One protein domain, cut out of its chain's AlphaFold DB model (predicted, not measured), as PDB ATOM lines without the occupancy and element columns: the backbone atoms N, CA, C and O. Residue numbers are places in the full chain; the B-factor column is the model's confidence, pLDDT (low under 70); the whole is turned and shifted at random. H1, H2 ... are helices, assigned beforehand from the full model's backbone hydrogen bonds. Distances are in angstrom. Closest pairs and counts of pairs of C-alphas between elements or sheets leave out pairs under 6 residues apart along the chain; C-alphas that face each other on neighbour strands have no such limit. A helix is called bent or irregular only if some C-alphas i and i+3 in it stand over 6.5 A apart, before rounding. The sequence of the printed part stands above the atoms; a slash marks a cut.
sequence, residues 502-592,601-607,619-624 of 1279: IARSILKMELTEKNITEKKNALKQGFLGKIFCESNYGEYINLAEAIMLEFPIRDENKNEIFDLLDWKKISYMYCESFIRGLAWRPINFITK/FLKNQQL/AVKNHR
ATOM      1  N   ILE A 502       4.149 -10.498 -41.417       90.44
ATOM      2  CA  ILE A 502       5.190 -10.883 -40.457       90.44
ATOM      3  C   ILE A 502       4.554 -11.185 -39.095       90.44
ATOM      4  O   ILE A 502       4.807 -12.245 -38.527       90.44
ATOM      5  N   ALA A 503       3.651 -10.334 -38.594       90.31
ATOM      6  CA  ALA A 503       2.924 -10.576 -37.347       90.31
ATOM      7  C   ALA A 503       2.182 -11.918 -37.370       90.31
ATOM      8  O   ALA A 503       2.198 -12.653 -36.385       90.31
ATOM      9  N   ARG A 504       1.553 -12.281 -38.496       88.62
ATOM     10  CA  ARG A 504       0.896 -13.589 -38.653       88.62
ATOM     11  C   ARG A 504       1.876 -14.744 -38.531       88.62
ATOM     12  O   ARG A 504       1.536 -15.717 -37.860       88.62
ATOM     13  N   SER A 505       3.034 -14.635 -39.174       90.00
ATOM     14  CA  SER A 505       4.090 -15.640 -39.076       90.00
ATOM     15  C   SER A 505       4.579 -15.775 -37.631       90.00
ATOM     16  O   SER A 505       4.542 -16.875 -37.086       90.00
ATOM     17  N   ILE A 506       4.907 -14.663 -36.960       89.44
ATOM     18  CA  ILE A 506       5.369 -14.663 -35.561       89.44
ATOM     19  C   ILE A 506       4.328 -15.302 -34.641       89.44
ATOM     20  O   ILE A 506       4.646 -16.210 -33.879       89.44
ATOM     21  N   LEU A 507       3.065 -14.868 -34.723       88.50
ATOM     22  CA  LEU A 507       1.981 -15.423 -33.908       88.50
ATOM     23  C   LEU A 507       1.798 -16.925 -34.169       88.50
ATOM     24  O   LEU A 507       1.575 -17.688 -33.229       88.50
ATOM     25  N   LYS A 508       1.918 -17.354 -35.433       87.50
ATOM     26  CA  LYS A 508       1.825 -18.765 -35.815       87.50
ATOM     27  C   LYS A 508       2.989 -19.580 -35.237       87.50
ATOM     28  O   LYS A 508       2.747 -20.652 -34.694       87.50
ATOM     29  N   MET A 509       4.220 -19.086 -35.335       81.75
ATOM     30  CA  MET A 509       5.421 -19.786 -34.866       81.75
ATOM     31  C   MET A 509       5.524 -19.813 -33.335       81.75
ATOM     32  O   MET A 509       5.890 -20.832 -32.758       81.75
ATOM     33  N   GLU A 510       5.193 -18.710 -32.659       81.50
ATOM     34  CA  GLU A 510       5.464 -18.566 -31.225       81.50
ATOM     35  C   GLU A 510       4.278 -18.875 -30.307       81.50
ATOM     36  O   GLU A 510       4.517 -19.133 -29.124       81.50
ATOM     37  N   LEU A 511       3.025 -18.855 -30.787       77.94
ATOM     38  CA  LEU A 511       1.836 -18.929 -29.916       77.94
ATOM     39  C   LEU A 511       0.790 -19.987 -30.292       77.94
ATOM     40  O   LEU A 511      -0.110 -20.226 -29.479       77.94
ATOM     41  N   THR A 512       0.871 -20.600 -31.475       70.81
ATOM     42  CA  THR A 512      -0.058 -21.671 -31.886       70.81
ATOM     43  C   THR A 512       0.018 -22.844 -30.908       70.81
ATOM     44  O   THR A 512       1.107 -23.191 -30.463       70.81
ATOM     45  N   GLU A 513      -1.139 -23.409 -30.542       67.75
ATOM     46  CA  GLU A 513      -1.280 -24.594 -29.667       67.75
ATOM     47  C   GLU A 513      -0.749 -24.450 -28.224       67.75
ATOM     48  O   GLU A 513      -0.765 -25.411 -27.461       67.75
ATOM     49  N   LYS A 514      -0.354 -23.242 -27.795       71.62
ATOM     50  CA  LYS A 514       0.147 -22.988 -26.432       71.62
ATOM     51  C   LYS A 514      -0.946 -22.597 -25.437       71.62
ATOM     52  O   LYS A 514      -1.819 -21.768 -25.733       71.62
ATOM     53  N   ASN A 515      -0.839 -23.095 -24.204       76.88
ATOM     54  CA  ASN A 515      -1.668 -22.629 -23.085       76.88
ATOM     55  C   ASN A 515      -1.257 -21.211 -22.623       76.88
ATOM     56  O   ASN A 515      -0.246 -20.649 -23.048       76.88
ATOM     57  N   ILE A 516      -2.048 -20.579 -21.746       76.62
ATOM     58  CA  ILE A 516      -1.801 -19.183 -21.334       76.62
ATOM     59  C   ILE A 516      -0.451 -18.981 -20.620       76.62
ATOM     60  O   ILE A 516       0.145 -17.909 -20.732       76.62
ATOM     61  N   THR A 517       0.041 -19.993 -19.904       76.00
ATOM     62  CA  THR A 517       1.318 -19.950 -19.179       76.00
ATOM     63  C   THR A 517       2.489 -19.997 -20.156       76.00
ATOM     64  O   THR A 517       3.404 -19.181 -20.070       76.00
ATOM     65  N   GLU A 518       2.421 -20.875 -21.152       76.19
ATOM     66  CA  GLU A 518       3.401 -20.975 -22.236       76.19
ATOM     67  C   GLU A 518       3.432 -19.712 -23.103       76.19
ATOM     68  O   GLU A 518       4.510 -19.221 -23.438       76.19
ATOM     69  N   LYS A 519       2.266 -19.120 -23.398       79.94
ATOM     70  CA  LYS A 519       2.173 -17.828 -24.098       79.94
ATOM     71  C   LYS A 519       2.843 -16.699 -23.305       79.94
ATOM     72  O   LYS A 519       3.558 -15.881 -23.880       79.94
ATOM     73  N   LYS A 520       2.662 -16.665 -21.978       78.81
ATOM     74  CA  LYS A 520       3.360 -15.709 -21.096       78.81
ATOM     75  C   LYS A 520       4.871 -15.932 -21.070       78.81
ATOM     76  O   LYS A 520       5.612 -14.959 -21.017       78.81
ATOM     77  N   ASN A 521       5.333 -17.181 -21.112       75.25
ATOM     78  CA  ASN A 521       6.763 -17.489 -21.157       75.25
ATOM     79  C   ASN A 521       7.396 -17.094 -22.501       75.25
ATOM     80  O   ASN A 521       8.469 -16.497 -22.501       75.25
ATOM     81  N   ALA A 522       6.707 -17.315 -23.627       73.56
ATOM     82  CA  ALA A 522       7.155 -16.844 -24.942       73.56
ATOM     83  C   ALA A 522       7.346 -15.315 -24.973       73.56
ATOM     84  O   ALA A 522       8.343 -14.821 -25.485       73.56
ATOM     85  N   LEU A 523       6.464 -14.559 -24.315       76.81
ATOM     86  CA  LEU A 523       6.599 -13.103 -24.174       76.81
ATOM     87  C   LEU A 523       7.735 -12.651 -23.243       76.81
ATOM     88  O   LEU A 523       8.073 -11.471 -23.238       76.81
ATOM     89  N   LYS A 524       8.327 -13.555 -22.453       74.81
ATOM     90  CA  LYS A 524       9.500 -13.250 -21.620       74.81
ATOM     91  C   LYS A 524      10.825 -13.553 -22.320       74.81
ATOM     92  O   LYS A 524      11.814 -12.914 -21.988       74.81
ATOM     93  N   GLN A 525      10.858 -14.541 -23.220       72.31
ATOM     94  CA  GLN A 525      12.110 -15.111 -23.745       72.31
ATOM     95  C   GLN A 525      12.204 -15.160 -25.284       72.31
ATOM     96  O   GLN A 525      13.300 -15.330 -25.807       72.31
ATOM     97  N   GLY A 526      11.092 -15.021 -26.016       76.56
ATOM     98  CA  GLY A 526      11.029 -15.105 -27.483       76.56
ATOM     99  C   GLY A 526      11.149 -13.758 -28.206       76.56
ATOM    100  O   GLY A 526      11.158 -12.692 -27.580       76.56
ATOM    101  N   PHE A 527      11.187 -13.794 -29.545       82.75
ATOM    102  CA  PHE A 527      11.225 -12.582 -30.372       82.75
ATOM    103  C   PHE A 527       9.956 -11.748 -30.179       82.75
ATOM    104  O   PHE A 527      10.025 -10.519 -30.118       82.75
ATOM    105  N   LEU A 528       8.813 -12.402 -29.947       83.38
ATOM    106  CA  LEU A 528       7.583 -11.711 -29.577       83.38
ATOM    107  C   LEU A 528       7.747 -10.878 -28.296       83.38
ATOM    108  O   LEU A 528       7.233  -9.768 -28.232       83.38
ATOM    109  N   GLY A 529       8.485 -11.361 -27.293       82.62
ATOM    110  CA  GLY A 529       8.810 -10.581 -26.094       82.62
ATOM    111  C   GLY A 529       9.711  -9.378 -26.389       82.62
ATOM    112  O   GLY A 529       9.449  -8.274 -25.907       82.62
ATOM    113  N   LYS A 530      10.728  -9.568 -27.244       85.00
ATOM    114  CA  LYS A 530      11.668  -8.515 -27.680       85.00
ATOM    115  C   LYS A 530      10.950  -7.324 -28.326       85.00
ATOM    116  O   LYS A 530      11.352  -6.186 -28.081       85.00
ATOM    117  N   ILE A 531       9.885  -7.579 -29.092       85.31
ATOM    118  CA  ILE A 531       9.068  -6.554 -29.768       85.31
ATOM    119  C   ILE A 531       8.370  -5.615 -28.779       85.31
ATOM    120  O   ILE A 531       8.206  -4.442 -29.082       85.31
ATOM    121  N   PHE A 532       7.961  -6.107 -27.605       83.81
ATOM    122  CA  PHE A 532       7.265  -5.306 -26.587       83.81
ATOM    123  C   PHE A 532       8.203  -4.783 -25.489       83.81
ATOM    124  O   PHE A 532       7.736  -4.236 -24.487       83.81
ATOM    125  N   CYS A 533       9.518  -4.928 -25.667       80.31
ATOM    126  CA  CYS A 533      10.511  -4.349 -24.772       80.31
ATOM    127  C   CYS A 533      10.611  -2.829 -24.986       80.31
ATOM    128  O   CYS A 533      10.530  -2.336 -26.114       80.31
ATOM    129  N   GLU A 534      10.786  -2.070 -23.903       71.44
ATOM    130  CA  GLU A 534      10.804  -0.603 -23.956       71.44
ATOM    131  C   GLU A 534      12.017  -0.061 -24.729       71.44
ATOM    132  O   GLU A 534      11.870   0.881 -25.506       71.44
ATOM    133  N   SER A 535      13.179  -0.716 -24.616       73.00
ATOM    134  CA  SER A 535      14.407  -0.334 -25.330       73.00
ATOM    135  C   SER A 535      14.291  -0.428 -26.855       73.00
ATOM    136  O   SER A 535      15.033   0.246 -27.562       73.00
ATOM    137  N   ASN A 536      13.356  -1.237 -27.367       70.94
ATOM    138  CA  ASN A 536      13.254  -1.571 -28.793       70.94
ATOM    139  C   ASN A 536      12.033  -0.927 -29.470       70.94
ATOM    140  O   ASN A 536      11.711  -1.239 -30.617       70.94
ATOM    141  N   TYR A 537      11.338  -0.027 -28.769       68.88
ATOM    142  CA  TYR A 537      10.098   0.589 -29.239       68.88
ATOM    143  C   TYR A 537      10.226   1.232 -30.628       68.88
ATOM    144  O   TYR A 537       9.384   1.004 -31.494       68.88
ATOM    145  N   GLY A 538      11.281   2.021 -30.853       64.62
ATOM    146  CA  GLY A 538      11.467   2.739 -32.116       64.62
ATOM    147  C   GLY A 538      11.631   1.816 -33.328       64.62
ATOM    148  O   GLY A 538      11.276   2.210 -34.436       64.62
ATOM    149  N   GLU A 539      12.123   0.596 -33.110       70.50
ATOM    150  CA  GLU A 539      12.380  -0.395 -34.156       70.50
ATOM    151  C   GLU A 539      11.111  -1.180 -34.521       70.50
ATOM    152  O   GLU A 539      10.805  -1.344 -35.700       70.50
ATOM    153  N   TYR A 540      10.331  -1.621 -33.526       80.19
ATOM    154  CA  TYR A 540       9.251  -2.595 -33.747       80.19
ATOM    155  C   TYR A 540       7.827  -2.055 -33.577       80.19
ATOM    156  O   TYR A 540       6.883  -2.845 -33.619       80.19
ATOM    157  N   ILE A 541       7.606  -0.748 -33.401       79.56
ATOM    158  CA  ILE A 541       6.264  -0.245 -33.055       79.56
ATOM    159  C   ILE A 541       5.166  -0.603 -34.071       79.56
ATOM    160  O   ILE A 541       4.055  -0.969 -33.681       79.56
ATOM    161  N   ASN A 542       5.462  -0.553 -35.370       80.81
ATOM    162  CA  ASN A 542       4.468  -0.878 -36.398       80.81
ATOM    163  C   ASN A 542       4.141  -2.380 -36.404       80.81
ATOM    164  O   ASN A 542       2.977  -2.772 -36.513       80.81
ATOM    165  N   LEU A 543       5.154  -3.221 -36.179       85.19
ATOM    166  CA  LEU A 543       4.983  -4.660 -36.013       85.19
ATOM    167  C   LEU A 543       4.196  -4.987 -34.734       85.19
ATOM    168  O   LEU A 543       3.311  -5.841 -34.757       85.19
ATOM    169  N   ALA A 544       4.444  -4.266 -33.638       87.12
ATOM    170  CA  ALA A 544       3.682  -4.389 -32.398       87.12
ATOM    171  C   ALA A 544       2.200  -4.020 -32.599       87.12
ATOM    172  O   ALA A 544       1.329  -4.744 -32.113       87.12
ATOM    173  N   GLU A 545       1.889  -2.954 -33.350       86.19
ATOM    174  CA  GLU A 545       0.509  -2.616 -33.740       86.19
ATOM    175  C   GLU A 545      -0.152  -3.765 -34.511       86.19
ATOM    176  O   GLU A 545      -1.256  -4.192 -34.162       86.19
ATOM    177  N   ALA A 546       0.524  -4.298 -35.532       87.25
ATOM    178  CA  ALA A 546       0.006  -5.400 -36.336       87.25
ATOM    179  C   ALA A 546      -0.246  -6.659 -35.488       87.25
ATOM    180  O   ALA A 546      -1.311  -7.274 -35.585       87.25
ATOM    181  N   ILE A 547       0.674  -6.998 -34.583       89.44
ATOM    182  CA  ILE A 547       0.509  -8.092 -33.619       89.44
ATOM    183  C   ILE A 547      -0.705  -7.843 -32.723       89.44
ATOM    184  O   ILE A 547      -1.544  -8.732 -32.579       89.44
ATOM    185  N   MET A 548      -0.849  -6.645 -32.148       89.62
ATOM    186  CA  MET A 548      -2.011  -6.302 -31.325       89.62
ATOM    187  C   MET A 548      -3.321  -6.470 -32.101       89.62
ATOM    188  O   MET A 548      -4.337  -6.827 -31.507       89.62
ATOM    189  N   LEU A 549      -3.338  -6.219 -33.411       87.31
ATOM    190  CA  LEU A 549      -4.528  -6.387 -34.245       87.31
ATOM    191  C   LEU A 549      -4.838  -7.840 -34.583       87.31
ATOM    192  O   LEU A 549      -6.002  -8.240 -34.520       87.31
ATOM    193  N   GLU A 550      -3.814  -8.613 -34.925       86.88
ATOM    194  CA  GLU A 550      -3.944  -9.996 -35.382       86.88
ATOM    195  C   GLU A 550      -4.080 -10.994 -34.218       86.88
ATOM    196  O   GLU A 550      -4.651 -12.073 -34.407       86.88
ATOM    197  N   PHE A 551      -3.610 -10.642 -33.015       89.44
ATOM    198  CA  PHE A 551      -3.601 -11.522 -31.842       89.44
ATOM    199  C   PHE A 551      -5.011 -11.962 -31.405       89.44
ATOM    200  O   PHE A 551      -5.253 -13.169 -31.377       89.44
ATOM    201  N   PRO A 552      -5.999 -11.068 -31.167       89.06
ATOM    202  CA  PRO A 552      -7.339 -11.492 -30.740       89.06
ATOM    203  C   PRO A 552      -8.090 -12.320 -31.788       89.06
ATOM    204  O   PRO A 552      -9.062 -12.992 -31.457       89.06
ATOM    205  N   ILE A 553      -7.669 -12.237 -33.056       86.12
ATOM    206  CA  ILE A 553      -8.239 -12.995 -34.177       86.12
ATOM    207  C   ILE A 553      -7.739 -14.447 -34.162       86.12
ATOM    208  O   ILE A 553      -8.465 -15.344 -34.583       86.12
ATOM    209  N   ARG A 554      -6.509 -14.674 -33.680       83.75
ATOM    210  CA  ARG A 554      -5.820 -15.979 -33.660       83.75
ATOM    211  C   ARG A 554      -5.817 -16.665 -32.305       83.75
ATOM    212  O   ARG A 554      -5.486 -17.841 -32.226       83.75
ATOM    213  N   ASP A 555      -6.168 -15.952 -31.249       83.75
ATOM    214  CA  ASP A 555      -6.352 -16.548 -29.938       83.75
ATOM    215  C   ASP A 555      -7.775 -17.110 -29.808       83.75
ATOM    216  O   ASP A 555      -8.756 -16.375 -29.914       83.75
ATOM    217  N   GLU A 556      -7.895 -18.408 -29.533       80.94
ATOM    218  CA  GLU A 556      -9.186 -19.104 -29.392       80.94
ATOM    219  C   GLU A 556     -10.088 -18.475 -28.317       80.94
ATOM    220  O   GLU A 556     -11.308 -18.400 -28.469       80.94
ATOM    221  N   ASN A 557      -9.477 -17.935 -27.257       81.69
ATOM    222  CA  ASN A 557     -10.165 -17.263 -26.156       81.69
ATOM    223  C   ASN A 557     -10.419 -15.767 -26.420       81.69
ATOM    224  O   ASN A 557     -11.018 -15.085 -25.580       81.69
ATOM    225  N   LYS A 558      -9.977 -15.241 -27.571       85.38
ATOM    226  CA  LYS A 558     -10.061 -13.822 -27.961       85.38
ATOM    227  C   LYS A 558      -9.485 -12.889 -26.890       85.38
ATOM    228  O   LYS A 558     -10.049 -11.823 -26.607       85.38
ATOM    229  N   ASN A 559      -8.395 -13.323 -26.258       86.38
ATOM    230  CA  ASN A 559      -7.632 -12.519 -25.315       86.38
ATOM    231  C   ASN A 559      -7.025 -11.297 -26.031       86.38
ATOM    232  O   ASN A 559      -6.800 -11.313 -27.241       86.38
ATOM    233  N   GLU A 560      -6.731 -10.236 -25.282       90.06
ATOM    234  CA  GLU A 560      -5.871  -9.153 -25.768       90.06
ATOM    235  C   GLU A 560      -4.417  -9.475 -25.419       90.06
ATOM    236  O   GLU A 560      -4.148 -10.086 -24.385       90.06
ATOM    237  N   ILE A 561      -3.453  -9.005 -26.215       88.19
ATOM    238  CA  ILE A 561      -2.034  -9.226 -25.891       88.19
ATOM    239  C   ILE A 561      -1.639  -8.584 -24.548       88.19
ATOM    240  O   ILE A 561      -0.808  -9.109 -23.810       88.19
ATOM    241  N   PHE A 562      -2.324  -7.505 -24.159       88.19
ATOM    242  CA  PHE A 562      -2.195  -6.879 -22.844       88.19
ATOM    243  C   PHE A 562      -2.705  -7.733 -21.675       88.19
ATOM    244  O   PHE A 562      -2.490  -7.357 -20.525       88.19
ATOM    245  N   ASP A 563      -3.427  -8.833 -21.917       85.81
ATOM    246  CA  ASP A 563      -3.756  -9.799 -20.859       85.81
ATOM    247  C   ASP A 563      -2.541 -10.687 -20.527       85.81
ATOM    248  O   ASP A 563      -2.473 -11.283 -19.449       85.81
ATOM    249  N   LEU A 564      -1.588 -10.786 -21.460       81.62
ATOM    250  CA  LEU A 564      -0.360 -11.560 -21.309       81.62
ATOM    251  C   LEU A 564       0.831 -10.700 -20.874       81.62
ATOM    252  O   LEU A 564       1.710 -11.194 -20.170       81.62
ATOM    253  N   LEU A 565       0.842  -9.426 -21.267       80.19
ATOM    254  CA  LEU A 565       1.842  -8.442 -20.863       80.19
ATOM    255  C   LEU A 565       1.443  -7.738 -19.553       80.19
ATOM    256  O   LEU A 565       0.261  -7.508 -19.292       80.19
ATOM    257  N   ASP A 566       2.421  -7.318 -18.745       74.06
ATOM    258  CA  ASP A 566       2.162  -6.419 -17.611       74.06
ATOM    259  C   ASP A 566       1.923  -4.995 -18.129       74.06
ATOM    260  O   ASP A 566       2.833  -4.170 -18.174       74.06
ATOM    261  N   TRP A 567       0.689  -4.713 -18.565       70.56
ATOM    262  CA  TRP A 567       0.337  -3.465 -19.253       70.56
ATOM    263  C   TRP A 567       0.701  -2.188 -18.487       70.56
ATOM    264  O   TRP A 567       0.896  -1.150 -19.109       70.56
ATOM    265  N   LYS A 568       0.818  -2.249 -17.152       68.81
ATOM    266  CA  LYS A 568       1.218  -1.100 -16.326       68.81
ATOM    267  C   LYS A 568       2.680  -0.701 -16.530       68.81
ATOM    268  O   LYS A 568       3.030   0.434 -16.231       68.81
ATOM    269  N   LYS A 569       3.511  -1.629 -17.004       73.50
ATOM    270  CA  LYS A 569       4.931  -1.426 -17.320       73.50
ATOM    271  C   LYS A 569       5.172  -1.184 -18.808       73.50
ATOM    272  O   LYS A 569       6.309  -1.022 -19.222       73.50
ATOM    273  N   ILE A 570       4.116  -1.200 -19.622       75.06
ATOM    274  CA  ILE A 570       4.225  -0.961 -21.056       75.06
ATOM    275  C   ILE A 570       4.221   0.546 -21.308       75.06
ATOM    276  O   ILE A 570       3.353   1.266 -20.810       75.06
ATOM    277  N   SER A 571       5.153   0.999 -22.147       79.31
ATOM    278  CA  SER A 571       5.208   2.383 -22.616       79.31
ATOM    279  C   SER A 571       3.865   2.859 -23.188       79.31
ATOM    280  O   SER A 571       3.162   2.135 -23.904       79.31
ATOM    281  N   TYR A 572       3.518   4.118 -22.911       79.81
ATOM    282  CA  TYR A 572       2.283   4.746 -23.389       79.81
ATOM    283  C   TYR A 572       2.128   4.675 -24.916       79.81
ATOM    284  O   TYR A 572       1.011   4.616 -25.427       79.81
ATOM    285  N   MET A 573       3.241   4.615 -25.643       78.81
ATOM    286  CA  MET A 573       3.252   4.566 -27.098       78.81
ATOM    287  C   MET A 573       2.666   3.264 -27.680       78.81
ATOM    288  O   MET A 573       1.998   3.272 -28.717       78.81
ATOM    289  N   TYR A 574       2.853   2.130 -26.999       85.81
ATOM    290  CA  TYR A 574       2.201   0.871 -27.375       85.81
ATOM    291  C   TYR A 574       0.692   0.935 -27.107       85.81
ATOM    292  O   TYR A 574      -0.105   0.440 -27.904       85.81
ATOM    293  N   CYS A 575       0.278   1.587 -26.016       87.56
ATOM    294  CA  CYS A 575      -1.139   1.831 -25.745       87.56
ATOM    295  C   CYS A 575      -1.779   2.699 -26.839       87.56
ATOM    296  O   CYS A 575      -2.895   2.426 -27.275       87.56
ATOM    297  N   GLU A 576      -1.069   3.713 -27.327       85.50
ATOM    298  CA  GLU A 576      -1.497   4.510 -28.474       85.50
ATOM    299  C   GLU A 576      -1.632   3.675 -29.754       85.50
ATOM    300  O   GLU A 576      -2.649   3.769 -30.444       85.50
ATOM    301  N   SER A 577      -0.649   2.824 -30.046       84.50
ATOM    302  CA  SER A 577      -0.672   1.952 -31.228       84.50
ATOM    303  C   SER A 577      -1.845   0.972 -31.190       84.50
ATOM    304  O   SER A 577      -2.549   0.800 -32.187       84.50
ATOM    305  N   PHE A 578      -2.150   0.427 -30.008       89.56
ATOM    306  CA  PHE A 578      -3.361  -0.360 -29.790       89.56
ATOM    307  C   PHE A 578      -4.619   0.424 -30.169       89.56
ATOM    308  O   PHE A 578      -5.450  -0.076 -30.923       89.56
ATOM    309  N   ILE A 579      -4.762   1.653 -29.656       88.38
ATOM    310  CA  ILE A 579      -5.924   2.520 -29.897       88.38
ATOM    311  C   ILE A 579      -6.086   2.831 -31.390       88.38
ATOM    312  O   ILE A 579      -7.206   2.736 -31.907       88.38
ATOM    313  N   ARG A 580      -4.986   3.188 -32.067       81.62
ATOM    314  CA  ARG A 580      -4.947   3.506 -33.503       81.62
ATOM    315  C   ARG A 580      -5.388   2.313 -34.343       81.62
ATOM    316  O   ARG A 580      -6.225   2.460 -35.233       81.62
ATOM    317  N   GLY A 581      -4.893   1.124 -34.011       80.44
ATOM    318  CA  GLY A 581      -5.211  -0.091 -34.746       80.44
ATOM    319  C   GLY A 581      -6.694  -0.485 -34.690       80.44
ATOM    320  O   GLY A 581      -7.197  -1.085 -35.638       80.44
ATOM    321  N   LEU A 582      -7.434  -0.154 -33.620       84.81
ATOM    322  CA  LEU A 582      -8.807  -0.652 -33.421       84.81
ATOM    323  C   LEU A 582      -9.767  -0.362 -34.581       84.81
ATOM    324  O   LEU A 582     -10.688  -1.147 -34.803       84.81
ATOM    325  N   ALA A 583      -9.554   0.721 -35.332       78.31
ATOM    326  CA  ALA A 583     -10.364   1.062 -36.500       78.31
ATOM    327  C   ALA A 583     -10.321  -0.013 -37.607       78.31
ATOM    328  O   ALA A 583     -11.293  -0.149 -38.358       78.31
ATOM    329  N   TRP A 584      -9.227  -0.784 -37.662       77.31
ATOM    330  CA  TRP A 584      -8.950  -1.858 -38.621       77.31
ATOM    331  C   TRP A 584      -9.282  -3.261 -38.099       77.31
ATOM    332  O   TRP A 584      -9.236  -4.233 -38.861       77.31
ATOM    333  N   ARG A 585      -9.615  -3.395 -36.810       81.44
ATOM    334  CA  ARG A 585      -9.949  -4.685 -36.202       81.44
ATOM    335  C   ARG A 585     -11.382  -5.081 -36.573       81.44
ATOM    336  O   ARG A 585     -12.286  -4.256 -36.423       81.44
ATOM    337  N   PRO A 586     -11.642  -6.340 -36.979       80.69
ATOM    338  CA  PRO A 586     -13.007  -6.758 -37.236       80.69
ATOM    339  C   PRO A 586     -13.861  -6.661 -35.968       80.69
ATOM    340  O   PRO A 586     -13.450  -7.075 -34.881       80.69
ATOM    341  N   ILE A 587     -15.084  -6.164 -36.125       80.88
ATOM    342  CA  ILE A 587     -16.027  -5.850 -35.047       80.88
ATOM    343  C   ILE A 587     -16.269  -7.012 -34.070       80.88
ATOM    344  O   ILE A 587     -16.411  -6.802 -32.866       80.88
ATOM    345  N   ASN A 588     -16.240  -8.251 -34.569       82.69
ATOM    346  CA  ASN A 588     -16.451  -9.466 -33.778       82.69
ATOM    347  C   ASN A 588     -15.288  -9.788 -32.815       82.69
ATOM    348  O   ASN A 588     -15.455 -10.612 -31.915       82.69
ATOM    349  N   PHE A 589     -14.135  -9.131 -32.983       86.94
ATOM    350  CA  PHE A 589     -12.945  -9.257 -32.133       86.94
ATOM    351  C   PHE A 589     -12.700  -8.015 -31.267       86.94
ATOM    352  O   PHE A 589     -11.701  -7.930 -30.556       86.94
ATOM    353  N   ILE A 590     -13.634  -7.063 -31.268       87.31
ATOM    354  CA  ILE A 590     -13.674  -5.976 -30.294       87.31
ATOM    355  C   ILE A 590     -14.536  -6.447 -29.119       87.31
ATOM    356  O   ILE A 590     -15.757  -6.267 -29.089       87.31
ATOM    357  N   THR A 591     -13.906  -7.073 -28.126       87.31
ATOM    358  CA  THR A 591     -14.564  -7.822 -27.043       87.31
ATOM    359  C   THR A 591     -14.720  -7.005 -25.754       87.31
ATOM    360  O   THR A 591     -14.356  -5.825 -25.663       87.31
ATOM    361  N   LYS A 592     -15.341  -7.583 -24.712       87.12
ATOM    362  CA  LYS A 592     -15.402  -6.940 -23.383       87.12
ATOM    363  C   LYS A 592     -13.995  -6.628 -22.840       87.12
ATOM    364  O   LYS A 592     -13.852  -5.637 -22.128       87.12
ATOM    365  N   PHE A 601      -7.458   3.549 -20.689       90.38
ATOM    366  CA  PHE A 601      -6.836   4.613 -21.482       90.38
ATOM    367  C   PHE A 601      -7.590   5.940 -21.391       90.38
ATOM    368  O   PHE A 601      -6.962   6.988 -21.317       90.38
ATOM    369  N   LEU A 602      -8.922   5.913 -21.285       89.56
ATOM    370  CA  LEU A 602      -9.732   7.118 -21.066       89.56
ATOM    371  C   LEU A 602      -9.414   7.832 -19.739       89.56
ATOM    372  O   LEU A 602      -9.589   9.049 -19.636       89.56
ATOM    373  N   LYS A 603      -8.933   7.101 -18.725       86.50
ATOM    374  CA  LYS A 603      -8.527   7.685 -17.437       86.50
ATOM    375  C   LYS A 603      -7.170   8.386 -17.522       86.50
ATOM    376  O   LYS A 603      -6.948   9.336 -16.779       86.50
ATOM    377  N   ASN A 604      -6.297   7.975 -18.441       86.69
ATOM    378  CA  ASN A 604      -4.986   8.584 -18.645       86.69
ATOM    379  C   ASN A 604      -5.099   9.843 -19.528       86.69
ATOM    380  O   ASN A 604      -5.616   9.778 -20.638       86.69
ATOM    381  N   GLN A 605      -4.599  10.987 -19.050       80.06
ATOM    382  CA  GLN A 605      -4.738  12.275 -19.742       80.06
ATOM    383  C   GLN A 605      -4.086  12.299 -21.136       80.06
ATOM    384  O   GLN A 605      -4.663  12.881 -22.049       80.06
ATOM    385  N   GLN A 606      -2.944  11.629 -21.327       81.50
ATOM    386  CA  GLN A 606      -2.230  11.588 -22.611       81.50
ATOM    387  C   GLN A 606      -2.949  10.712 -23.649       81.50
ATOM    388  O   GLN A 606      -2.981  11.041 -24.833       81.50
ATOM    389  N   LEU A 607      -3.560   9.602 -23.218       87.06
ATOM    390  CA  LEU A 607      -4.221   8.643 -24.115       87.06
ATOM    391  C   LEU A 607      -5.701   8.951 -24.365       87.06
ATOM    392  O   LEU A 607      -6.271   8.472 -25.349       87.06
ATOM    393  N   ALA A 619     -17.953   4.216 -33.362       88.81
ATOM    394  CA  ALA A 619     -19.351   4.556 -33.103       88.81
ATOM    395  C   ALA A 619     -20.144   4.812 -34.392       88.81
ATOM    396  O   ALA A 619     -21.346   4.550 -34.432       88.81
ATOM    397  N   VAL A 620     -19.498   5.264 -35.466       86.50
ATOM    398  CA  VAL A 620     -20.162   5.478 -36.761       86.50
ATOM    399  C   VAL A 620     -20.220   4.224 -37.650       86.50
ATOM    400  O   VAL A 620     -20.968   4.205 -38.625       86.50
ATOM    401  N   LYS A 621     -19.527   3.134 -37.280       81.69
ATOM    402  CA  LYS A 621     -19.450   1.861 -38.034       81.69
ATOM    403  C   LYS A 621     -20.538   0.831 -37.680       81.69
ATOM    404  O   LYS A 621     -20.415  -0.342 -38.015       81.69
ATOM    405  N   ASN A 622     -21.635   1.240 -37.033       75.75
ATOM    406  CA  ASN A 622     -22.675   0.337 -36.496       75.75
ATOM    407  C   ASN A 622     -22.132  -0.636 -35.429       75.75
ATOM    408  O   ASN A 622     -22.488  -1.814 -35.395       75.75
ATOM    409  N   HIS A 623     -21.271  -0.114 -34.549       83.50
ATOM    410  CA  HIS A 623     -20.685  -0.818 -33.408       83.50
ATOM    411  C   HIS A 623     -21.427  -0.525 -32.098       83.50
ATOM    412  O   HIS A 623     -21.906   0.589 -31.882       83.50
ATOM    413  N   ARG A 624     -21.387  -1.465 -31.139       82.88
ATOM    414  CA  ARG A 624     -21.875  -1.281 -29.747       82.88
ATOM    415  C   ARG A 624     -21.247  -0.096 -28.997       82.88
ATOM    416  O   ARG A 624     -21.712   0.279 -27.926       82.88
TER     417      ARG A 624
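AT A GLANCE: This is residues 502 to 592, 601 to 607 and 619 to 624 of the 1279 residues of an uncharacterized protein of Candidatus Goldbacteria bacterium HGW-Goldbacteria-1 (UniProt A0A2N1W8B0). A long helix, H4, sharply kinked near residue 541, runs through the middle; H1 and H3 pack on one side of it and H5 on the other, with H2 beyond, packed on H1 and H3. The chain pieces 601 to 607 and 619 to 624 lie on the H5 side, the latter far out. The printed part has 104 residues with five named helices, H1 to H5 in chain order, and no named strand; the class is all helix. It is compact, with a radius of gyration of the C-alphas of 13.6 A and spans of 39 by 29 by 23 A.

IN THESE COORDINATES: H4, residues 534 to 554, measures 24.6 A and begins at C-alpha 534 (10.804, -0.603, -23.956). It is irregular, C-alphas 539 and 542 being 8.2 A apart, with a kink of 90 degrees near residue 541. H5, residues 572 to 584, measures 20.0 A, ends at C-alpha 584 (-8.950, -1.858, -38.621) and is only just irregular, C-alphas 580 and 583 being 6.7 A apart. H1 is residues 502 to 511, 13.7 A; H2 is 516 to 525, 14.7 A; H3 is 527 to 531.

HOW THE PARTS SIT: H4 touches H5 with residues 541 to 549 alone, closest at the C-alphas of Glu 545 and Ser 577, 5.3 A, the same way at a shallow tilt of 34.7 degrees, only just short of steep. H1 touches H4, about perpendicular at 75 degrees, closest at the C-alphas of Ala 503 and Ile 547, 5.1 A. H4 touches H3 with residues 536 to 544 alone, the closest C-alphas being Ile 531 and Tyr 540, 5.6 A. H1 and H2 touch at a steep tilt of 62 degrees, opposite ways, the closest C-alphas being Leu 511 and Lys 519, 5.9 A. H1 and H3 only just touch, with 3 pairs of C-alphas within 8 A, Ile 506 and Leu 528 closest at 7.0 A. H2 and H3 touch only at the corner, closest at the C-alphas of Leu 523 and Gly 529, 3.9 A. H5 is apart from H1, H2 and H3. In H1, H2 and H3 every O i to N i+4 pair is within hydrogen-bond range, against 11 of 17 in H4 and 7 of 9 in H5.

THE WHOLE: The two C-alphas farthest apart, of Gln 525 and Val 620, are 40.4 A apart. The link from H4 to H5, residues 555 to 571, is long. Residues 593 to 600 and 608 to 618 are not printed, with C-alpha gaps of 14.5 A and 18.1 A. The mean pLDDT of the printed part is 81.8; residues 513, 537 to 538 and 568 are under 70.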